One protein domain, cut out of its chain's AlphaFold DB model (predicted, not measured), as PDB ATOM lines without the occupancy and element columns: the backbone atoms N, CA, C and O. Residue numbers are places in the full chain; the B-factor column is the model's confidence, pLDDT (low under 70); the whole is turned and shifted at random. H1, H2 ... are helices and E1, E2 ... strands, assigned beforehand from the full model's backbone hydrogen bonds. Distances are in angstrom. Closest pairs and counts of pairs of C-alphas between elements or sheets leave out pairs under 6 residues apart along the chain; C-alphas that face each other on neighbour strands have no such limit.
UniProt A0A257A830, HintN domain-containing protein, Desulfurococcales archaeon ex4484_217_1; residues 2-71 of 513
ATOM      1  N   SER A   2     157.516  46.803  14.850       29.41
ATOM      2  CA  SER A   2     158.703  46.302  14.147       29.41
ATOM      3  C   SER A   2     158.521  46.455  12.637       29.41
ATOM      4  O   SER A   2     157.811  45.674  12.007       29.41
ATOM      5  N   LEU A   3     159.139  47.482  12.058       32.78
ATOM      6  CA  LEU A   3     159.225  47.640  10.612       32.78
ATOM      7  C   LEU A   3     160.283  46.677  10.076       32.78
ATOM      8  O   LEU A   3     161.484  46.940  10.132       32.78
ATOM      9  N   THR A   4     159.820  45.546   9.555       33.53
ATOM     10  CA  THR A   4     160.574  44.708   8.625       33.53
ATOM     11  C   THR A   4     160.823  45.537   7.365       33.53
ATOM     12  O   THR A   4     159.992  45.587   6.463       33.53
ATOM     13  N   ILE A   5     161.939  46.269   7.339       41.91
ATOM     14  CA  ILE A   5     162.404  47.016   6.166       41.91
ATOM     15  C   ILE A   5     162.587  46.002   5.029       41.91
ATOM     16  O   ILE A   5     163.315  45.021   5.189       41.91
ATOM     17  N   GLN A   6     161.911  46.221   3.898       39.03
ATOM     18  CA  GLN A   6     162.123  45.488   2.648       39.03
ATOM     19  C   GLN A   6     163.609  45.573   2.264       39.03
ATOM     20  O   GLN A   6     164.063  46.564   1.705       39.03
ATOM     21  N   ARG A   7     164.396  44.550   2.611       47.91
ATOM     22  CA  ARG A   7     165.867  44.609   2.575       47.91
ATOM     23  C   ARG A   7     166.514  44.477   1.189       47.91
ATOM     24  O   ARG A   7     167.730  44.574   1.119       47.91
ATOM     25  N   ASN A   8     165.758  44.291   0.102       52.81
ATOM     26  CA  ASN A   8     166.341  43.822  -1.169       52.81
ATOM     27  C   ASN A   8     165.908  44.561  -2.451       52.81
ATOM     28  O   ASN A   8     166.247  44.093  -3.535       52.81
ATOM     29  N   VAL A   9     165.188  45.686  -2.384       68.69
ATOM     30  CA  VAL A   9     164.772  46.412  -3.602       68.69
ATOM     31  C   VAL A   9     165.459  47.772  -3.659       68.69
ATOM     32  O   VAL A   9     165.278  48.605  -2.775       68.69
ATOM     33  N   VAL A  10     166.267  47.986  -4.701       79.25
ATOM     34  CA  VAL A  10     166.854  49.295  -5.018       79.25
ATOM     35  C   VAL A  10     165.710  50.250  -5.341       79.25
ATOM     36  O   VAL A  10     164.861  49.923  -6.169       79.25
ATOM     37  N   SER A  11     165.668  51.416  -4.692       87.31
ATOM     38  CA  SER A  11     164.620  52.397  -4.974       87.31
ATOM     39  C   SER A  11     164.652  52.828  -6.446       87.31
ATOM     40  O   SER A  11     165.700  52.810  -7.104       87.31
ATOM     41  N   GLU A  12     163.496  53.220  -6.980       88.81
ATOM     42  CA  GLU A  12     163.389  53.679  -8.368       88.81
ATOM     43  C   GLU A  12     164.268  54.915  -8.618       88.81
ATOM     44  O   GLU A  12     164.945  55.012  -9.645       88.81
ATOM     45  N   GLU A  13     164.341  55.812  -7.631       91.19
ATOM     46  CA  GLU A  13     165.201  56.995  -7.648       91.19
ATOM     47  C   GLU A  13     166.687  56.627  -7.724       91.19
ATOM     48  O   GLU A  13     167.388  57.109  -8.613       91.19
ATOM     49  N   LEU A  14     167.163  55.723  -6.860       92.88
ATOM     50  CA  LEU A  14     168.557  55.270  -6.881       92.88
ATOM     51  C   LEU A  14     168.892  54.554  -8.197       92.88
ATOM     52  O   LEU A  14     169.960  54.759  -8.770       92.88
ATOM     53  N   SER A  15     167.952  53.770  -8.725       91.94
ATOM     54  CA  SER A  15     168.094  53.108 -10.027       91.94
ATOM     55  C   SER A  15     168.165  54.106 -11.191       91.94
ATOM     56  O   SER A  15     168.848  53.861 -12.187       91.94
ATOM     57  N   ARG A  16     167.460  55.241 -11.105       93.44
ATOM     58  CA  ARG A  16     167.543  56.325 -12.094       93.44
ATOM     59  C   ARG A  16     168.914  56.998 -12.057       93.44
ATOM     60  O   ARG A  16     169.530  57.136 -13.110       93.44
ATOM     61  N   GLU A  17     169.413  57.346 -10.874       94.31
ATOM     62  CA  GLU A  17     170.741  57.957 -10.724       94.31
ATOM     63  C   GLU A  17     171.864  57.003 -11.161       94.31
ATOM     64  O   GLU A  17     172.764  57.405 -11.891       94.31
ATOM     65  N   ALA A  18     171.778  55.712 -10.824       93.69
ATOM     66  CA  ALA A  18     172.761  54.711 -11.244       93.69
ATOM     67  C   ALA A  18     172.806  54.507 -12.773       93.69
ATOM     68  O   ALA A  18     173.870  54.245 -13.327       93.69
ATOM     69  N   ARG A  19     171.670  54.656 -13.472       93.12
ATOM     70  CA  ARG A  19     171.636  54.654 -14.948       93.12
ATOM     71  C   ARG A  19     172.279  55.902 -15.544       93.12
ATOM     72  O   ARG A  19     172.878  55.818 -16.609       93.12
ATOM     73  N   ARG A  20     172.147  57.045 -14.867       92.19
ATOM     74  CA  ARG A  20     172.732  58.319 -15.296       92.19
ATOM     75  C   ARG A  20     174.242  58.376 -15.057       92.19
ATOM     76  O   ARG A  20     174.954  58.956 -15.866       92.19
ATOM     77  N   TYR A  21     174.720  57.770 -13.972       93.81
ATOM     78  CA  TYR A  21     176.115  57.831 -13.544       93.81
ATOM     79  C   TYR A  21     176.726  56.423 -13.431       93.81
ATOM     80  O   TYR A  21     176.589  55.766 -12.395       93.81
ATOM     81  N   PRO A  22     177.444  55.940 -14.466       91.94
ATOM     82  CA  PRO A  22     177.990  54.578 -14.493       91.94
ATOM     83  C   PRO A  22     178.927  54.241 -13.322       91.94
ATOM     84  O   PRO A  22     178.952  53.103 -12.848       91.94
ATOM     85  N   TYR A  23     179.672  55.226 -12.813       93.69
ATOM     86  CA  TYR A  23     180.534  55.050 -11.642       93.69
ATOM     87  C   TYR A  23     179.732  54.786 -10.359       93.69
ATOM     88  O   TYR A  23     180.152  53.960  -9.548       93.69
ATOM     89  N   LEU A  24     178.543  55.385 -10.205       95.81
ATOM     90  CA  LEU A  24     177.632  55.067  -9.106       95.81
ATOM     91  C   LEU A  24     177.123  53.626  -9.225       95.81
ATOM     92  O   LEU A  24     177.112  52.899  -8.235       95.81
ATOM     93  N   ALA A  25     176.752  53.173 -10.427       93.81
ATOM     94  CA  ALA A  25     176.339  51.782 -10.638       93.81
ATOM     95  C   ALA A  25     177.459  50.785 -10.288       93.81
ATOM     96  O   ALA A  25     177.208  49.773  -9.628       93.81
ATOM     97  N   SER A  26     178.698  51.088 -10.686       94.06
ATOM     98  CA  SER A  26     179.880  50.292 -10.336       94.06
ATOM     99  C   SER A  26     180.092  50.230  -8.819       94.06
ATOM    100  O   SER A  26     180.250  49.143  -8.254       94.06
ATOM    101  N   TYR A  27     179.996  51.378  -8.141       95.31
ATOM    102  CA  TYR A  27     180.071  51.467  -6.684       95.31
ATOM    103  C   TYR A  27     178.974  50.636  -6.000       95.31
ATOM    104  O   TYR A  27     179.267  49.811  -5.132       95.31
ATOM    105  N   LEU A  28     177.718  50.780  -6.440       94.88
ATOM    106  CA  LEU A  28     176.572  50.055  -5.889       94.88
ATOM    107  C   LEU A  28     176.720  48.536  -6.036       94.88
ATOM    108  O   LEU A  28     176.421  47.789  -5.107       94.88
ATOM    109  N   LYS A  29     177.234  48.063  -7.177       92.75
ATOM    110  CA  LYS A  29     177.462  46.630  -7.423       92.75
ATOM    111  C   LYS A  29     178.410  46.007  -6.395       92.75
ATOM    112  O   LYS A  29     178.226  44.842  -6.037       92.75
ATOM    113  N   LYS A  30     179.410  46.764  -5.936       91.38
ATOM    114  CA  LYS A  30     180.318  46.345  -4.863       91.38
ATOM    115  C   LYS A  30     179.623  46.433  -3.504       91.38
ATOM    116  O   LYS A  30     179.542  45.436  -2.793       91.38
ATOM    117  N   ILE A  31     179.063  47.598  -3.182       92.19
ATOM    118  CA  ILE A  31     178.581  47.901  -1.832       92.19
ATOM    119  C   ILE A  31     177.365  47.055  -1.430       92.19
ATOM    120  O   ILE A  31     177.292  46.583  -0.303       92.19
ATOM    121  N   ILE A  32     176.454  46.763  -2.366       92.56
ATOM    122  CA  ILE A  32     175.246  45.970  -2.091       92.56
ATOM    123  C   ILE A  32     175.608  44.548  -1.656       92.56
ATOM    124  O   ILE A  32     174.921  43.969  -0.819       92.56
ATOM    125  N   ARG A  33     176.700  43.990  -2.191       88.38
ATOM    126  CA  ARG A  33     177.185  42.657  -1.803       88.38
ATOM    127  C   ARG A  33     177.771  42.645  -0.395       88.38
ATOM    128  O   ARG A  33     177.678  41.628   0.278       88.38
ATOM    129  N   GLU A  34     178.380  43.751   0.020       87.81
ATOM    130  CA  GLU A  34     179.080  43.862   1.301       87.81
ATOM    131  C   GLU A  34     178.135  44.258   2.442       87.81
ATOM    132  O   GLU A  34     178.177  43.661   3.512       87.81
ATOM    133  N   VAL A  35     177.272  45.255   2.226       89.94
ATOM    134  CA  VAL A  35     176.461  45.882   3.287       89.94
ATOM    135  C   VAL A  35     174.962  45.916   2.994       89.94
ATOM    136  O   VAL A  35     174.183  46.319   3.854       89.94
ATOM    137  N   GLY A  36     174.529  45.464   1.819       91.06
ATOM    138  CA  GLY A  36     173.132  45.533   1.392       91.06
ATOM    139  C   GLY A  36     172.758  46.867   0.741       91.06
ATOM    140  O   GLY A  36     173.585  47.764   0.569       91.06
ATOM    141  N   VAL A  37     171.494  46.980   0.331       92.44
ATOM    142  CA  VAL A  37     170.985  48.142  -0.413       92.44
ATOM    143  C   VAL A  37     170.889  49.373   0.501       92.44
ATOM    144  O   VAL A  37     170.188  49.299   1.514       92.44
ATOM    145  N   PRO A  38     171.543  50.503   0.159       93.94
ATOM    146  CA  PRO A  38     171.450  51.721   0.952       93.94
ATOM    147  C   PRO A  38     170.054  52.336   0.879       93.94
ATOM    148  O   PRO A  38     169.415  52.361  -0.176       93.94
ATOM    149  N   LEU A  39     169.604  52.912   1.995       93.38
ATOM    150  CA  LEU A  39     168.439  53.789   2.009       93.38
ATOM    151  C   LEU A  39     168.790  55.084   1.266       93.38
ATOM    152  O   LEU A  39     169.550  55.902   1.783       93.38
ATOM    153  N   PHE A  40     168.241  55.266   0.065       94.69
ATOM    154  CA  PHE A  40     168.461  56.473  -0.727       94.69
ATOM    155  C   PHE A  40     167.513  57.599  -0.306       94.69
ATOM    156  O   PHE A  40     166.300  57.401  -0.273       94.69
ATOM    157  N   VAL A  41     168.062  58.772   0.010       93.62
ATOM    158  CA  VAL A  41     167.312  59.943   0.479       93.62
ATOM    159  C   VAL A  41     167.631  61.142  -0.409       93.62
ATOM    160  O   VAL A  41     168.781  61.551  -0.509       93.62
ATOM    161  N   THR A  42     166.613  61.735  -1.029       88.06
ATOM    162  CA  THR A  42     166.744  62.895  -1.935       88.06
ATOM    163  C   THR A  42     166.407  64.237  -1.273       88.06
ATOM    164  O   THR A  42     166.662  65.291  -1.851       88.06
ATOM    165  N   GLY A  43     165.860  64.215  -0.052       86.50
ATOM    166  CA  GLY A  43     165.457  65.397   0.717       86.50
ATOM    167  C   GLY A  43     166.129  65.499   2.089       86.50
ATOM    168  O   GLY A  43     167.291  65.133   2.271       86.50
ATOM    169  N   LYS A  44     165.387  66.004   3.085       87.75
ATOM    170  CA  LYS A  44     165.882  66.057   4.467       87.75
ATOM    171  C   LYS A  44     166.103  64.634   4.993       87.75
ATOM    172  O   LYS A  44     165.172  63.831   4.981       87.75
ATOM    173  N   ILE A  45     167.300  64.344   5.503       91.25
ATOM    174  CA  ILE A  45     167.592  63.071   6.169       91.25
ATOM    175  C   ILE A  45     166.680  62.946   7.403       91.25
ATOM    176  O   ILE A  45     166.676  63.855   8.242       91.25
ATOM    177  N   PRO A  46     165.890  61.863   7.532       87.31
ATOM    178  CA  PRO A  46     164.953  61.717   8.639       87.31
ATOM    179  C   PRO A  46     165.622  61.734  10.019       87.31
ATOM    180  O   PRO A  46     166.565  60.987  10.275       87.31
ATOM    181  N   ASP A  47     165.077  62.524  10.951       84.06
ATOM    182  CA  ASP A  47     165.661  62.717  12.288       84.06
ATOM    183  C   ASP A  47     165.697  61.427  13.133       84.06
ATOM    184  O   ASP A  47     166.547  61.292  14.015       84.06
ATOM    185  N   TYR A  48     164.836  60.438  12.850       84.62
ATOM    186  CA  TYR A  48     164.864  59.146  13.550       84.62
ATOM    187  C   TYR A  48     166.177  58.377  13.321       84.62
ATOM    188  O   TYR A  48     166.560  57.557  14.158       84.62
ATOM    189  N   LEU A  49     166.895  58.660  12.225       89.19
ATOM    190  CA  LEU A  49     168.178  58.025  11.918       89.19
ATOM    191  C   LEU A  49     169.288  58.423  12.897       89.19
ATOM    192  O   LEU A  49     170.255  57.676  13.032       89.19
ATOM    193  N   LYS A  50     169.123  59.519  13.654       85.69
ATOM    194  CA  LYS A  50     170.053  59.913  14.727       85.69
ATOM    195  C   LYS A  50     170.251  58.814  15.770       85.69
ATOM    196  O   LYS A  50     171.337  58.659  16.313       85.69
ATOM    197  N   LYS A  51     169.195  58.043  16.047       84.31
ATOM    198  CA  LYS A  51     169.191  56.961  17.047       84.31
ATOM    199  C   LYS A  51     169.280  55.569  16.417       84.31
ATOM    200  O   LYS A  51     169.117  54.573  17.119       84.31
ATOM    201  N   ALA A  52     169.499  55.478  15.104       83.75
ATOM    202  CA  ALA A  52     169.585  54.193  14.432       83.75
ATOM    203  C   ALA A  52     170.863  53.453  14.857       83.75
ATOM    204  O   ALA A  52     171.970  53.995  14.782       83.75
ATOM    205  N   SER A  53     170.702  52.203  15.292       77.06
ATOM    206  CA  SER A  53     171.816  51.313  15.641       77.06
ATOM    207  C   SER A  53     172.604  50.877  14.404       77.06
ATOM    208  O   SER A  53     173.826  50.772  14.455       77.06
ATOM    209  N   TYR A  54     171.912  50.699  13.279       83.31
ATOM    210  CA  TYR A  54     172.489  50.380  11.980       83.31
ATOM    211  C   TYR A  54     172.226  51.517  10.990       83.31
ATOM    212  O   TYR A  54     171.091  51.976  10.855       83.31
ATOM    213  N   VAL A  55     173.275  51.955  10.295       88.88
ATOM    214  CA  VAL A  55     173.218  53.022   9.289       88.88
ATOM    215  C   VAL A  55     173.768  52.469   7.979       88.88
ATOM    216  O   VAL A  55     174.856  51.897   7.963       88.88
ATOM    217  N   ASN A  56     172.988  52.621   6.914       94.31
ATOM    218  CA  ASN A  56     173.345  52.355   5.521       94.31
ATOM    219  C   ASN A  56     172.477  53.294   4.668       94.31
ATOM    220  O   ASN A  56     171.344  52.962   4.310       94.31
ATOM    221  N   VAL A  57     172.943  54.531   4.498       95.56
ATOM    222  CA  VAL A  57     172.168  55.650   3.947       95.56
ATOM    223  C   VAL A  57     172.977  56.324   2.856       95.56
ATOM    224  O   VAL A  57     174.154  56.622   3.049       95.56
ATOM    225  N   MET A  58     172.337  56.604   1.727       97.12
ATOM    226  CA  MET A  58     172.942  57.314   0.609       97.12
ATOM    227  C   MET A  58     172.101  58.530   0.232       97.12
ATOM    228  O   MET A  58     170.876  58.458   0.228       97.12
ATOM    229  N   TYR A  59     172.742  59.644  -0.100       96.88
ATOM    230  CA  TYR A  59     172.053  60.849  -0.559       96.88
ATOM    231  C   TYR A  59     172.899  61.620  -1.581       96.88
ATOM    232  O   TYR A  59     174.129  61.556  -1.533       96.88
ATOM    233  N   PRO A  60     172.277  62.326  -2.539       96.06
ATOM    234  CA  PRO A  60     172.998  63.122  -3.524       96.06
ATOM    235  C   PRO A  60     173.390  64.501  -2.966       96.06
ATOM    236  O   PRO A  60     172.620  65.124  -2.237       96.06
ATOM    237  N   LEU A  61     174.545  65.020  -3.389       93.31
ATOM    238  CA  LEU A  61     174.947  66.430  -3.215       93.31
ATOM    239  C   LEU A  61     174.720  67.280  -4.479       93.31
ATOM    240  O   LEU A  61     175.015  68.477  -4.494       93.31
ATOM    241  N   GLY A  62     174.192  66.666  -5.541       90.06
ATOM    242  CA  GLY A  62     174.028  67.281  -6.858       90.06
ATOM    243  C   GLY A  62     175.252  67.091  -7.760       90.06
ATOM    244  O   GLY A  62     176.292  66.611  -7.320       90.06
ATOM    245  N   GLU A  63     175.102  67.428  -9.046       86.25
ATOM    246  CA  GLU A  63     176.162  67.320 -10.075       86.25
ATOM    247  C   GLU A  63     176.837  65.927 -10.160       86.25
ATOM    248  O   GLU A  63     178.005  65.817 -10.516       86.25
ATOM    249  N   GLY A  64     176.113  64.848  -9.831       91.19
ATOM    250  CA  GLY A  64     176.646  63.476  -9.871       91.19
ATOM    251  C   GLY A  64     177.485  63.065  -8.655       91.19
ATOM    252  O   GLY A  64     178.079  61.995  -8.653       91.19
ATOM    253  N   ILE A  65     177.516  63.875  -7.597       95.44
ATOM    254  CA  ILE A  65     178.197  63.528  -6.346       95.44
ATOM    255  C   ILE A  65     177.191  62.888  -5.391       95.44
ATOM    256  O   ILE A  65     176.108  63.436  -5.156       95.44
ATOM    257  N   PHE A  66     177.563  61.755  -4.800       97.12
ATOM    258  CA  PHE A  66     176.743  61.046  -3.819       97.12
ATOM    259  C   PHE A  66     177.537  60.787  -2.548       97.12
ATOM    260  O   PHE A  66     178.727  60.495  -2.599       97.12
ATOM    261  N   ILE A  67     176.869  60.857  -1.405       97.81
ATOM    262  CA  ILE A  67     177.436  60.481  -0.116       97.81
ATOM    263  C   ILE A  67     176.829  59.166   0.316       97.81
ATOM    264  O   ILE A  67     175.616  58.984   0.234       97.81
ATOM    265  N   HIS A  68     177.672  58.268   0.806       97.44
ATOM    266  CA  HIS A  68     177.258  57.021   1.416       97.44
ATOM    267  C   HIS A  68     177.785  56.942   2.849       97.44
ATOM    268  O   HIS A  68     178.995  56.892   3.076       97.44
ATOM    269  N   VAL A  69     176.865  56.919   3.814       96.69
ATOM    270  CA  VAL A  69     177.166  56.744   5.235       96.69
ATOM    271  C   VAL A  69     176.761  55.344   5.656       96.69
ATOM    272  O   VAL A  69     175.584  54.982   5.569       96.69
ATOM    273  N   TYR A  70     177.719  54.558   6.143       94.81
ATOM    274  CA  TYR A  70     177.436  53.197   6.588       94.81
ATOM    275  C   TYR A  70     178.403  52.684   7.655       94.81
ATOM    276  O   TYR A  70     179.490  53.223   7.852       94.81
ATOM    277  N   MET A  71     178.004  51.616   8.344       89.38
ATOM    278  CA  MET A  71     178.909  50.834   9.189       89.38
ATOM    279  C   MET A  71     179.413  49.608   8.412       89.38
ATOM    280  O   MET A  71     178.583  48.792   7.997       89.38
TER     281      MET A  71
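Overview. This is residues 2 to 71 of the 513 residues of the protein "HintN domain-containing protein" of Desulfurococcales archaeon ex4484_217_1 (UniProt A0A257A830). From an extended leading tail, the printed part forms a corner of two helices, H1 and H2, then a long loop with little H3, and last a two-stranded antiparallel hairpin, E1 and E2, near the middle. The 70 printed residues, with three named helices and then two strands, are mixed in class and compact: radius of gyration of the C-alphas 12.0 A, spans 35 by 25 by 21 A.

Arrangement. H1, residues 12 to 20, and H2, residues 22 to 35, touch only at the corner, Ala 18 to Ala 25 being their closest C-alphas at 4.7 A, with a steep tilt of 48 degrees, opposite ways. H3, residues 47 to 51, is apart from both. Residues 39 to 40 pair, parallel, with residues 57 to 58 of E1, residues 56 to 62. E1 and E2, residues 65 to 70, are a hairpin at 163 degrees; N 59 and O 67 are within hydrogen-bond range at 3.0 A. Every O i to N i+4 pair is within range in H1, 9 of 10 in H2 and 0 of 1 in H3, where 2 of 2 O i to N i+3 pairs are.

Along the chain. H1, 12.5 A, begins at C-alpha 12 (163.389, 53.679, -8.368). H2 measures 19.9 A, H3 8.3 A and E1 19.4 A. E2, 16.6 A, ends at C-alpha 70 (177.436, 53.197, 6.588).

Size, cuts and confidence. The farthest C-alphas, Ser 2 and Glu 63, are 36.5 A apart. The printed part has no cut; the link H2 to H3 is long. Residues 2 to 9 have pLDDT under 70.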